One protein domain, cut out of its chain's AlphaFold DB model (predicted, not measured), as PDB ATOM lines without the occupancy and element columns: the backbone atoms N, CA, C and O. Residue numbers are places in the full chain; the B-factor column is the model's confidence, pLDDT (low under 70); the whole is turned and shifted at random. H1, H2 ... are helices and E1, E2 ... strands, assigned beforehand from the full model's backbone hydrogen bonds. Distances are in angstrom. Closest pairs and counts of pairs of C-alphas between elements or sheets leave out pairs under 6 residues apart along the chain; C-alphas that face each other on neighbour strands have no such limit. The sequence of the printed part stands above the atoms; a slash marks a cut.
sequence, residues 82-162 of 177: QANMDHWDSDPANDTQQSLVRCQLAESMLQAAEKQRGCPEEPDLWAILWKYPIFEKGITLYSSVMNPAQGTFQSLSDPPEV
ATOM      1  N   GLN A  82      24.511  26.000 143.045       97.06
ATOM      2  CA  GLN A  82      25.766  26.548 142.551       97.06
ATOM      3  C   GLN A  82      25.598  28.041 142.281       97.06
ATOM      4  O   GLN A  82      24.664  28.458 141.597       97.06
ATOM      5  N   ALA A  83      26.533  28.830 142.802       96.62
ATOM      6  CA  ALA A  83      26.702  30.238 142.467       96.62
ATOM      7  C   ALA A  83      28.034  30.408 141.718       96.62
ATOM      8  O   ALA A  83      28.244  29.774 140.683       96.62
ATOM      9  N   ASN A  84      28.961  31.218 142.231       96.19
ATOM     10  CA  ASN A  84      30.174  31.616 141.516       96.19
ATOM     11  C   ASN A  84      31.473  31.183 142.212       96.19
ATOM     12  O   ASN A  84      32.534  31.721 141.910       96.19
ATOM     13  N   MET A  85      31.400  30.192 143.099       96.31
ATOM     14  CA  MET A  85      32.544  29.624 143.813       96.31
ATOM     15  C   MET A  85      32.460  28.096 143.811       96.31
ATOM     16  O   MET A  85      31.356  27.551 143.728       96.31
ATOM     17  N   ASP A  86      33.604  27.416 143.874       96.25
ATOM     18  CA  ASP A  86      33.655  25.956 143.936       96.25
ATOM     19  C   ASP A  86      32.869  25.449 145.150       96.25
ATOM     20  O   ASP A  86      32.977  25.996 146.246       96.25
ATOM     21  N   HIS A  87      32.087  24.381 144.980       93.06
ATOM     22  CA  HIS A  87      31.186  23.904 146.036       93.06
ATOM     23  C   HIS A  87      31.911  23.332 147.269       93.06
ATOM     24  O   HIS A  87      31.287  23.155 148.312       93.06
ATOM     25  N   TRP A  88      33.197  22.985 147.139       94.62
ATOM     26  CA  TRP A  88      34.054  22.540 148.244       94.62
ATOM     27  C   TRP A  88      34.841  23.682 148.887       94.62
ATOM     28  O   TRP A  88      35.494  23.455 149.906       94.62
ATOM     29  N   ASP A  89      34.824  24.881 148.300       95.75
ATOM     30  CA  ASP A  89      35.453  26.041 148.912       95.75
ATOM     31  C   ASP A  89      34.487  26.660 149.928       95.75
ATOM     32  O   ASP A  89      33.296  26.846 149.680       95.75
ATOM     33  N   SER A  90      35.012  26.953 151.109       95.12
ATOM     34  CA  SER A  90      34.278  27.575 152.205       95.12
ATOM     35  C   SER A  90      35.001  28.797 152.761       95.12
ATOM     36  O   SER A  90      34.590  29.304 153.803       95.12
ATOM     37  N   ASP A  91      36.091  29.239 152.128       96.12
ATOM     38  CA  ASP A  91      36.859  30.396 152.572       96.12
ATOM     39  C   ASP A  91      36.143  31.699 152.174       96.12
ATOM     40  O   ASP A  91      36.056  32.027 150.985       96.12
ATOM     41  N   PRO A  92      35.661  32.505 153.140       94.44
ATOM     42  CA  PRO A  92      35.024  33.780 152.835       94.44
ATOM     43  C   PRO A  92      35.946  34.769 152.110       94.44
ATOM     44  O   PRO A  92      35.450  35.705 151.486       94.44
ATOM     45  N   ALA A  93      37.271  34.595 152.184       95.88
ATOM     46  CA  ALA A  93      38.223  35.434 151.462       95.88
ATOM     47  C   ALA A  93      38.168  35.217 149.938       95.88
ATOM     48  O   ALA A  93      38.443  36.153 149.184       95.88
ATOM     49  N   ASN A  94      37.775  34.021 149.490       93.88
ATOM     50  CA  ASN A  94      37.606  33.696 148.073       93.88
ATOM     51  C   ASN A  94      36.211  34.089 147.550       93.88
ATOM     52  O   ASN A  94      36.017  34.239 146.340       93.88
ATOM     53  N   ASP A  95      35.246  34.334 148.446       95.69
ATOM     54  CA  ASP A  95      33.857  34.628 148.089       95.69
ATOM     55  C   ASP A  95      33.606  36.105 147.734       95.69
ATOM     56  O   ASP A  95      32.942  36.871 148.435       95.69
ATOM     57  N   THR A  96      34.116  36.512 146.576       92.75
ATOM     58  CA  THR A  96      33.964  37.887 146.067       92.75
ATOM     59  C   THR A  96      32.554  38.227 145.565       92.75
ATOM     60  O   THR A  96      32.266  39.396 145.310       92.75
ATOM     61  N   GLN A  97      31.668  37.233 145.417       92.56
ATOM     62  CA  GLN A  97      30.334  37.385 144.813       92.56
ATOM     63  C   GLN A  97      29.187  36.874 145.702       92.56
ATOM     64  O   GLN A  97      28.075  36.663 145.215       92.56
ATOM     65  N   GLN A  98      29.434  36.701 147.006       94.94
ATOM     66  CA  GLN A  98      28.446  36.224 147.985       94.94
ATOM     67  C   GLN A  98      27.857  34.839 147.652       94.94
ATOM     68  O   GLN A  98      26.710  34.538 147.992       94.94
ATOM     69  N   SER A  99      28.629  33.988 146.979       97.06
ATOM     70  CA  SER A  99      28.281  32.623 146.599       97.06
ATOM     71  C   SER A  99      27.876  31.777 147.800       97.06
ATOM     72  O   SER A  99      26.853  31.097 147.729       97.06
ATOM     73  N   LEU A 100      28.618  31.856 148.911       97.31
ATOM     74  CA  LEU A 100      28.336  31.078 150.121       97.31
ATOM     75  C   LEU A 100      26.975  31.447 150.704       97.31
ATOM     76  O   LEU A 100      26.136  30.583 150.954       97.31
ATOM     77  N   VAL A 101      26.725  32.748 150.860       97.19
ATOM     78  CA  VAL A 101      25.472  33.264 151.427       97.19
ATOM     79  C   VAL A 101      24.285  32.951 150.514       97.19
ATOM     80  O   VAL A 101      23.222  32.566 150.999       97.19
ATOM     81  N   ARG A 102      24.454  33.085 149.192       98.00
ATOM     82  CA  ARG A 102      23.412  32.780 148.199       98.00
ATOM     83  C   ARG A 102      23.050  31.295 148.200       98.00
ATOM     84  O   ARG A 102      21.862  30.979 148.263       98.00
ATOM     85  N   CYS A 103      24.042  30.402 148.182       97.38
ATOM     86  CA  CYS A 103      23.805  28.955 148.200       97.38
ATOM     87  C   CYS A 103      23.162  28.514 149.518       97.38
ATOM     88  O   CYS A 103      22.124  27.857 149.494       97.38
ATOM     89  N   GLN A 104      23.692  28.967 150.661       96.88
ATOM     90  CA  GLN A 104      23.124  28.651 151.973       96.88
ATOM     91  C   GLN A 104      21.664  29.114 152.095       96.88
ATOM     92  O   GLN A 104      20.811  28.389 152.613       96.88
ATOM     93  N   LEU A 105      21.351  30.320 151.606       98.19
ATOM     94  CA  LEU A 105      19.984  30.831 151.600       98.19
ATOM     95  C   LEU A 105      19.067  29.973 150.720       98.19
ATOM     96  O   LEU A 105      17.996  29.581 151.188       98.19
ATOM     97  N   ALA A 106      19.482  29.655 149.491       98.06
ATOM     98  CA  ALA A 106      18.707  28.817 148.578       98.06
ATOM     99  C   ALA A 106      18.405  27.441 149.190       98.06
ATOM    100  O   ALA A 106      17.246  27.032 149.245       98.06
ATOM    101  N   GLU A 107      19.418  26.770 149.740       96.75
ATOM    102  CA  GLU A 107      19.265  25.471 150.405       96.75
ATOM    103  C   GLU A 107      18.317  25.541 151.599       96.75
ATOM    104  O   GLU A 107      17.438  24.695 151.744       96.75
ATOM    105  N   SER A 108      18.439  26.577 152.434       97.19
ATOM    106  CA  SER A 108      17.553  26.755 153.587       97.19
ATOM    107  C   SER A 108      16.083  26.899 153.176       97.19
ATOM    108  O   SER A 108      15.190  26.381 153.851       97.19
ATOM    109  N   MET A 109      15.825  27.573 152.051       97.94
ATOM    110  CA  MET A 109      14.481  27.773 151.515       97.94
ATOM    111  C   MET A 109      13.942  26.499 150.855       97.94
ATOM    112  O   MET A 109      12.777  26.168 151.078       97.94
ATOM    113  N   LEU A 110      14.781  25.747 150.133       97.06
ATOM    114  CA  LEU A 110      14.427  24.434 149.575       97.06
ATOM    115  C   LEU A 110      14.048  23.449 150.686       97.06
ATOM    116  O   LEU A 110      12.960  22.878 150.666       97.06
ATOM    117  N   GLN A 111      14.880  23.340 151.724       96.25
ATOM    118  CA  GLN A 111      14.602  22.501 152.893       96.25
ATOM    119  C   GLN A 111      13.324  22.927 153.626       96.25
ATOM    120  O   GLN A 111      12.604  22.088 154.167       96.25
ATOM    121  N   ALA A 112      13.033  24.229 153.694       95.75
ATOM    122  CA  ALA A 112      11.801  24.718 154.304       95.75
ATOM    123  C   ALA A 112      10.563  24.334 153.480       95.75
ATOM    124  O   ALA A 112       9.569  23.899 154.062       95.75
ATOM    125  N   ALA A 113      10.627  24.456 152.151       95.19
ATOM    126  CA  ALA A 113       9.553  24.051 151.246       95.19
ATOM    127  C   ALA A 113       9.296  22.537 151.319       95.19
ATOM    128  O   ALA A 113       8.154  22.108 151.486       95.19
ATOM    129  N   GLU A 114      10.357  21.734 151.305       94.44
ATOM    130  CA  GLU A 114      10.286  20.281 151.466       94.44
ATOM    131  C   GLU A 114       9.675  19.879 152.811       94.44
ATOM    132  O   GLU A 114       8.764  19.059 152.858       94.44
ATOM    133  N   LYS A 115      10.080  20.509 153.918       94.38
ATOM    134  CA  LYS A 115       9.472  20.237 155.233       94.38
ATOM    135  C   LYS A 115       7.978  20.561 155.285       94.38
ATOM    136  O   LYS A 115       7.263  19.963 156.085       94.38
ATOM    137  N   GLN A 116       7.510  21.520 154.486       93.06
ATOM    138  CA  GLN A 116       6.106  21.930 154.460       93.06
ATOM    139  C   GLN A 116       5.248  21.073 153.522       93.06
ATOM    140  O   GLN A 116       4.099  20.790 153.858       93.06
ATOM    141  N   ARG A 117       5.776  20.687 152.353       89.00
ATOM    142  CA  ARG A 117       5.003  20.048 151.268       89.00
ATOM    143  C   ARG A 117       5.551  18.706 150.778       89.00
ATOM    144  O   ARG A 117       4.928  18.071 149.937       89.00
ATOM    145  N   GLY A 118       6.691  18.256 151.284       89.62
ATOM    146  CA  GLY A 118       7.376  17.031 150.864       89.62
ATOM    147  C   GLY A 118       8.290  17.204 149.650       89.62
ATOM    148  O   GLY A 118       9.242  16.447 149.517       89.62
ATOM    149  N   CYS A 119       8.054  18.199 148.793       89.06
ATOM    150  CA  CYS A 119       8.970  18.589 147.720       89.06
ATOM    151  C   CYS A 119       8.807  20.086 147.381       89.06
ATOM    152  O   CYS A 119       7.705  20.624 147.553       89.06
ATOM    153  N   PRO A 120       9.871  20.783 146.941       92.81
ATOM    154  CA  PRO A 120       9.749  22.135 146.399       92.81
ATOM    155  C   PRO A 120       8.993  22.138 145.065       92.81
ATOM    156  O   PRO A 120       9.269  21.323 144.188       92.81
ATOM    157  N   GLU A 121       8.078  23.090 144.895       93.06
ATOM    158  CA  GLU A 121       7.333  23.290 143.646       93.06
ATOM    159  C   GLU A 121       7.764  24.588 142.945       93.06
ATOM    160  O   GLU A 121       8.477  25.417 143.509       93.06
ATOM    161  N   GLU A 122       7.304  24.808 141.712       94.69
ATOM    162  CA  GLU A 122       7.631  26.007 140.926       94.69
ATOM    163  C   GLU A 122       7.458  27.343 141.692       94.69
ATOM    164  O   GLU A 122       8.371  28.173 141.626       94.69
ATOM    165  N   PRO A 123       6.381  27.578 142.476       94.44
ATOM    166  CA  PRO A 123       6.255  28.803 143.268       94.44
ATOM    167  C   PRO A 123       7.384  29.003 144.291       94.44
ATOM    168  O   PRO A 123       7.759  30.140 144.579       94.44
ATOM    169  N   ASP A 124       7.947  27.917 144.824       95.94
ATOM    170  CA  ASP A 124       9.075  27.975 145.755       95.94
ATOM    171  C   ASP A 124      10.357  28.368 145.044       95.94
ATOM    172  O   ASP A 124      11.112  29.197 145.551       95.94
ATOM    173  N   LEU A 125      10.573  27.824 143.845       96.81
ATOM    174  CA  LEU A 125      11.719  28.171 143.011       96.81
ATOM    175  C   LEU A 125      11.700  29.661 142.659       96.81
ATOM    176  O   LEU A 125      12.716  30.337 142.812       96.81
ATOM    177  N   TRP A 126      10.537  30.211 142.293       97.38
ATOM    178  CA  TRP A 126      10.384  31.653 142.083       97.38
ATOM    179  C   TRP A 126      10.659  32.463 143.353       97.38
ATOM    180  O   TRP A 126      11.395  33.450 143.310       97.38
ATOM    181  N   ALA A 127      10.130  32.033 144.502       96.25
ATOM    182  CA  ALA A 127      10.375  32.706 145.775       96.25
ATOM    183  C   ALA A 127      11.867  32.723 146.154       96.25
ATOM    184  O   ALA A 127      12.348  33.729 146.679       96.25
ATOM    185  N   ILE A 128      12.600  31.640 145.874       97.31
ATOM    186  CA  ILE A 128      14.055  31.542 146.060       97.31
ATOM    187  C   ILE A 128      14.777  32.496 145.109       97.31
ATOM    188  O   ILE A 128      15.558  33.337 145.554       97.31
ATOM    189  N   LEU A 129      14.490  32.398 143.807       97.62
ATOM    190  CA  LEU A 129      15.161  33.172 142.762       97.62
ATOM    191  C   LEU A 129      14.925  34.679 142.861       97.62
ATOM    192  O   LEU A 129      15.674  35.428 142.247       97.62
ATOM    193  N   TRP A 130      13.907  35.126 143.600       96.44
ATOM    194  CA  TRP A 130      13.615  36.541 143.857       96.44
ATOM    195  C   TRP A 130      14.018  37.019 145.252       96.44
ATOM    196  O   TRP A 130      13.785  38.175 145.619       96.44
ATOM    197  N   LYS A 131      14.634  36.154 146.061       97.06
ATOM    198  CA  LYS A 131      15.087  36.512 147.400       97.06
ATOM    199  C   LYS A 131      16.444  37.208 147.336       97.06
ATOM    200  O   LYS A 131      17.387  36.684 146.763       97.06
ATOM    201  N   TYR A 132      16.598  38.352 147.997       95.56
ATOM    202  CA  TYR A 132      17.926  38.941 148.216       95.56
ATOM    203  C   TYR A 132      18.764  38.064 149.177       95.56
ATOM    204  O   TYR A 132      18.220  37.667 150.215       95.56
ATOM    205  N   PRO A 133      20.060  37.788 148.908       95.75
ATOM    206  CA  PRO A 133      20.897  38.354 147.843       95.75
ATOM    207  C   PRO A 133      20.992  37.513 146.555       95.75
ATOM    208  O   PRO A 133      21.874  37.775 145.746       95.75
ATOM    209  N   ILE A 134      20.143  36.497 146.354       96.75
ATOM    210  CA  ILE A 134      20.100  35.702 145.108       96.75
ATOM    211  C   ILE A 134      19.639  36.586 143.941       96.75
ATOM    212  O   ILE A 134      20.281  36.618 142.894       96.75
ATOM    213  N   PHE A 135      18.568  37.357 144.153       96.31
ATOM    214  CA  PHE A 135      18.181  38.453 143.270       96.31
ATOM    215  C   PHE A 135      18.733  39.774 143.789       96.31
ATOM    216  O   PHE A 135      18.444  40.184 144.918       96.31
ATOM    217  N   GLU A 136      19.464  40.482 142.938       93.81
ATOM    218  CA  GLU A 136      19.988  41.804 143.236       93.81
ATOM    219  C   GLU A 136      19.601  42.774 142.119       93.81
ATOM    220  O   GLU A 136      20.009  42.635 140.964       93.81
ATOM    221  N   LYS A 137      18.780  43.773 142.461       91.06
ATOM    222  CA  LYS A 137      18.267  44.740 141.489       91.06
ATOM    223  C   LYS A 137      19.420  45.517 140.851       91.06
ATOM    224  O   LYS A 137      20.215  46.132 141.553       91.06
ATOM    225  N   GLY A 138      19.457  45.535 139.521       90.88
ATOM    226  CA  GLY A 138      20.525  46.173 138.745       90.88
ATOM    227  C   GLY A 138      21.729  45.269 138.459       90.88
ATOM    228  O   GLY A 138      22.584  45.668 137.676       90.88
ATOM    229  N   ILE A 139      21.771  44.061 139.036       92.94
ATOM    230  CA  ILE A 139      22.774  43.026 138.745       92.94
ATOM    231  C   ILE A 139      22.110  41.817 138.074       92.94
ATOM    232  O   ILE A 139      22.547  41.379 137.011       92.94
ATOM    233  N   THR A 140      21.029  41.294 138.657       94.94
ATOM    234  CA  THR A 140      20.242  40.204 138.073       94.94
ATOM    235  C   THR A 140      19.420  40.732 136.898       94.94
ATOM    236  O   THR A 140      18.638  41.666 137.057       94.94
ATOM    237  N   LEU A 141      19.604  40.141 135.713       95.62
ATOM    238  CA  LEU A 141      18.898  40.544 134.487       95.62
ATOM    239  C   LEU A 141      17.579  39.792 134.280       95.62
ATOM    240  O   LEU A 141      16.642  40.330 133.694       95.62
ATOM    241  N   TYR A 142      17.546  38.525 134.691       96.56
ATOM    242  CA  TYR A 142      16.380  37.659 134.625       96.56
ATOM    243  C   TYR A 142      16.567  36.439 135.529       96.56
ATOM    244  O   TYR A 142      17.690  36.018 135.812       96.56
ATOM    245  N   SER A 143      15.446  35.848 135.920       97.62
ATOM    246  CA  SER A 143      15.349  34.568 136.616       97.62
ATOM    247  C   SER A 143      14.575  33.596 135.734       97.62
ATOM    248  O   SER A 143      13.607  33.990 135.084       97.62
ATOM    249  N   SER A 144      14.998  32.332 135.688       97.50
ATOM    250  CA  SER A 144      14.321  31.310 134.883       97.50
ATOM    251  C   SER A 144      14.029  30.062 135.699       97.50
ATOM    252  O   SER A 144      14.876  29.625 136.475       97.50
ATOM    253  N   VAL A 145      12.860  29.472 135.466       97.56
ATOM    254  CA  VAL A 145      12.470  28.161 135.991       97.56
ATOM    255  C   VAL A 145      12.142  27.255 134.809       97.56
ATOM    256  O   VAL A 145      11.521  27.681 133.831       97.56
ATOM    257  N   MET A 146      12.609  26.010 134.876       96.69
ATOM    258  CA  MET A 146      12.406  25.009 133.831       96.69
ATOM    259  C   MET A 146      12.002  23.680 134.463       96.69
ATOM    260  O   MET A 146      12.514  23.328 135.524       96.69
ATOM    261  N   ASN A 147      11.146  22.922 133.781       95.50
ATOM    262  CA  ASN A 147      10.853  21.536 134.124       95.50
ATOM    263  C   ASN A 147      10.992  20.655 132.871       95.50
ATOM    264  O   ASN A 147      10.092  20.658 132.024       95.50
ATOM    265  N   PRO A 148      12.084  19.881 132.732       94.44
ATOM    266  CA  PRO A 148      12.308  19.056 131.548       94.44
ATOM    267  C   PRO A 148      11.292  17.915 131.410       94.44
ATOM    268  O   PRO A 148      10.942  17.561 130.288       94.44
ATOM    269  N   ALA A 149      10.768  17.373 132.515       94.50
ATOM    270  CA  ALA A 149       9.750  16.320 132.476       94.50
ATOM    271  C   ALA A 149       8.415  16.821 131.903       94.50
ATOM    272  O   ALA A 149       7.711  16.079 131.220       94.50
ATOM    273  N   GLN A 150       8.074  18.085 132.165       95.06
ATOM    274  CA  GLN A 150       6.853  18.720 131.658       95.06
ATOM    275  C   GLN A 150       7.080  19.540 130.379       95.06
ATOM    276  O   GLN A 150       6.117  19.998 129.769       95.06
ATOM    277  N   GLY A 151       8.336  19.743 129.973       94.94
ATOM    278  CA  GLY A 151       8.697  20.605 128.849       94.94
ATOM    279  C   GLY A 151       8.373  22.084 129.081       94.94
ATOM    280  O   GLY A 151       8.114  22.803 128.117       94.94
ATOM    281  N   THR A 152       8.347  22.546 130.336       96.44
ATOM    282  CA  THR A 152       8.043  23.947 130.663       96.44
ATOM    283  C   THR A 152       9.317  24.766 130.834       96.44
ATOM    284  O   THR A 152      10.339  24.293 131.337       96.44
ATOM    285  N   PHE A 153       9.246  26.021 130.398       96.44
ATOM    286  CA  PHE A 153      10.302  27.013 130.525       96.44
ATOM    287  C   PHE A 153       9.656  28.386 130.682       96.44
ATOM    288  O   PHE A 153       8.854  28.793 129.839       96.44
ATOM    289  N   GLN A 154      10.023  29.111 131.733       97.00
ATOM    290  CA  GLN A 154       9.614  30.495 131.926       97.00
ATOM    291  C   GLN A 154      10.807  31.328 132.388       97.00
ATOM    292  O   GLN A 154      11.590  30.904 133.234       97.00
ATOM    293  N   SER A 155      10.924  32.533 131.830       97.12
ATOM    294  CA  SER A 155      11.951  33.508 132.185       97.12
ATOM    295  C   SER A 155      11.307  34.868 132.426       97.12
ATOM    296  O   SER A 155      10.477  35.306 131.626       97.12
ATOM    297  N   LEU A 156      11.661  35.511 133.536       95.69
ATOM    298  CA  LEU A 156      11.110  36.790 133.980       95.69
ATOM    299  C   LEU A 156      12.253  37.722 134.393       95.69
ATOM    300  O   LEU A 156      13.146  37.307 135.129       95.69
ATOM    301  N   SER A 157      12.230  38.971 133.922       91.81
ATOM    302  CA  SER A 157      13.291  39.953 134.203       91.81
ATOM    303  C   SER A 157      13.272  40.461 135.641       91.81
ATOM    304  O   SER A 157      14.318  40.565 136.273       91.81
ATOM    305  N   ASP A 158      12.078  40.718 136.171       87.62
ATOM    306  CA  ASP A 158      11.879  41.264 137.508       87.62
ATOM    307  C   ASP A 158      10.867  40.416 138.291       87.62
ATOM    308  O   ASP A 158       9.954  39.835 137.687       87.62
ATOM    309  N   PRO A 159      10.987  40.349 139.632       85.06
ATOM    310  CA  PRO A 159       9.894  39.871 140.459       85.06
ATOM    311  C   PRO A 159       8.640  40.710 140.184       85.06
ATOM    312  O   PRO A 159       8.752  41.929 140.019       85.06
ATOM    313  N   PRO A 160       7.442  40.098 140.162       79.31
ATOM    314  CA  PRO A 160       6.205  40.841 140.042       79.31
ATOM    315  C   PRO A 160       6.175  41.887 141.149       79.31
ATOM    316  O   PRO A 160       6.482  41.585 142.308       79.31
ATOM    317  N   GLU A 161       5.831  43.122 140.787       68.00
ATOM    318  CA  GLU A 161       5.573  44.155 141.776       68.00
ATOM    319  C   GLU A 161       4.468  43.626 142.686       68.00
ATOM    320  O   GLU A 161       3.305  43.522 142.297       68.00
ATOM    321  N   VAL A 162       4.836  43.220 143.901       54.50
ATOM    322  CA  VAL A 162       3.845  42.941 144.927       54.50
ATOM    323  C   VAL A 162       3.247  44.301 145.240       54.50
ATOM    324  O   VAL A 162       3.853  45.085 145.974       54.50
TER     325      VAL A 162
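What this domain is: This is residues 82 to 162 of the 177 residues of the protein "Naaa protein" of Symbiodinium sp. CCMP2456 (UniProt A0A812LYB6). A long helix, H1, and a short one, H2, fold back on each other as a helical hairpin, and H2 lies between H1 and a small two-stranded hairpin, E1 and E2. Residues 82 to 98, with no named element, make a loop before H1 that reaches out beyond its first end around Ala 93, while Gln 82 lies back alongside the first turns of H1. The printed part has 81 residues, with H1, H2, E1 and E2 in that order along the chain; the sheet, E1 - E2, is antiparallel. The class is mixed, helices and strands, with 37 residues, under half, in named elements. The whole is only just compact, close to loose, with a radius of gyration of the C-alphas of 13.8 A and spans of 39 by 31 by 26 A.

Where its parts are: After residues 82 to 98, H1 covers residues 99 to 117, 26.9 A long, from C-alpha 99 at (28.281, 32.623, 146.599). H2 is residues 122 to 129, 10.6 A. E1 is residues 143 to 147, 14.0 A. E2 is residues 152 to 156, 13.6 A, ending with C-alpha 156 at (11.110, 36.790, 133.980).

How they stand to each other: H1 touches H2 with residues 106 to 113 alone; their closest C-alphas, of Ala 106 and Ile 128, are 6.0 A apart. They run opposite ways at a shallow tilt of 24 degrees. In H1 and H2 every O i to N i+4 pair is within hydrogen-bond range. The closest C-alphas of H2 and E1, of Leu 129 and Ser 143, are 6.3 A apart. E1 and E2 are antiparallel at 174 degrees, with N 145 and O 154 at 2.9 A. H1 is apart from both strands, and H2 is apart from E2.

The domain as a whole: The C-alphas farthest apart, of Ala 93 and Gln 150, are 40.7 A apart. The printed part has no cut. The link from H2 to E1 is long, 13 residues. Residues 161 to 162 have pLDDT under 70.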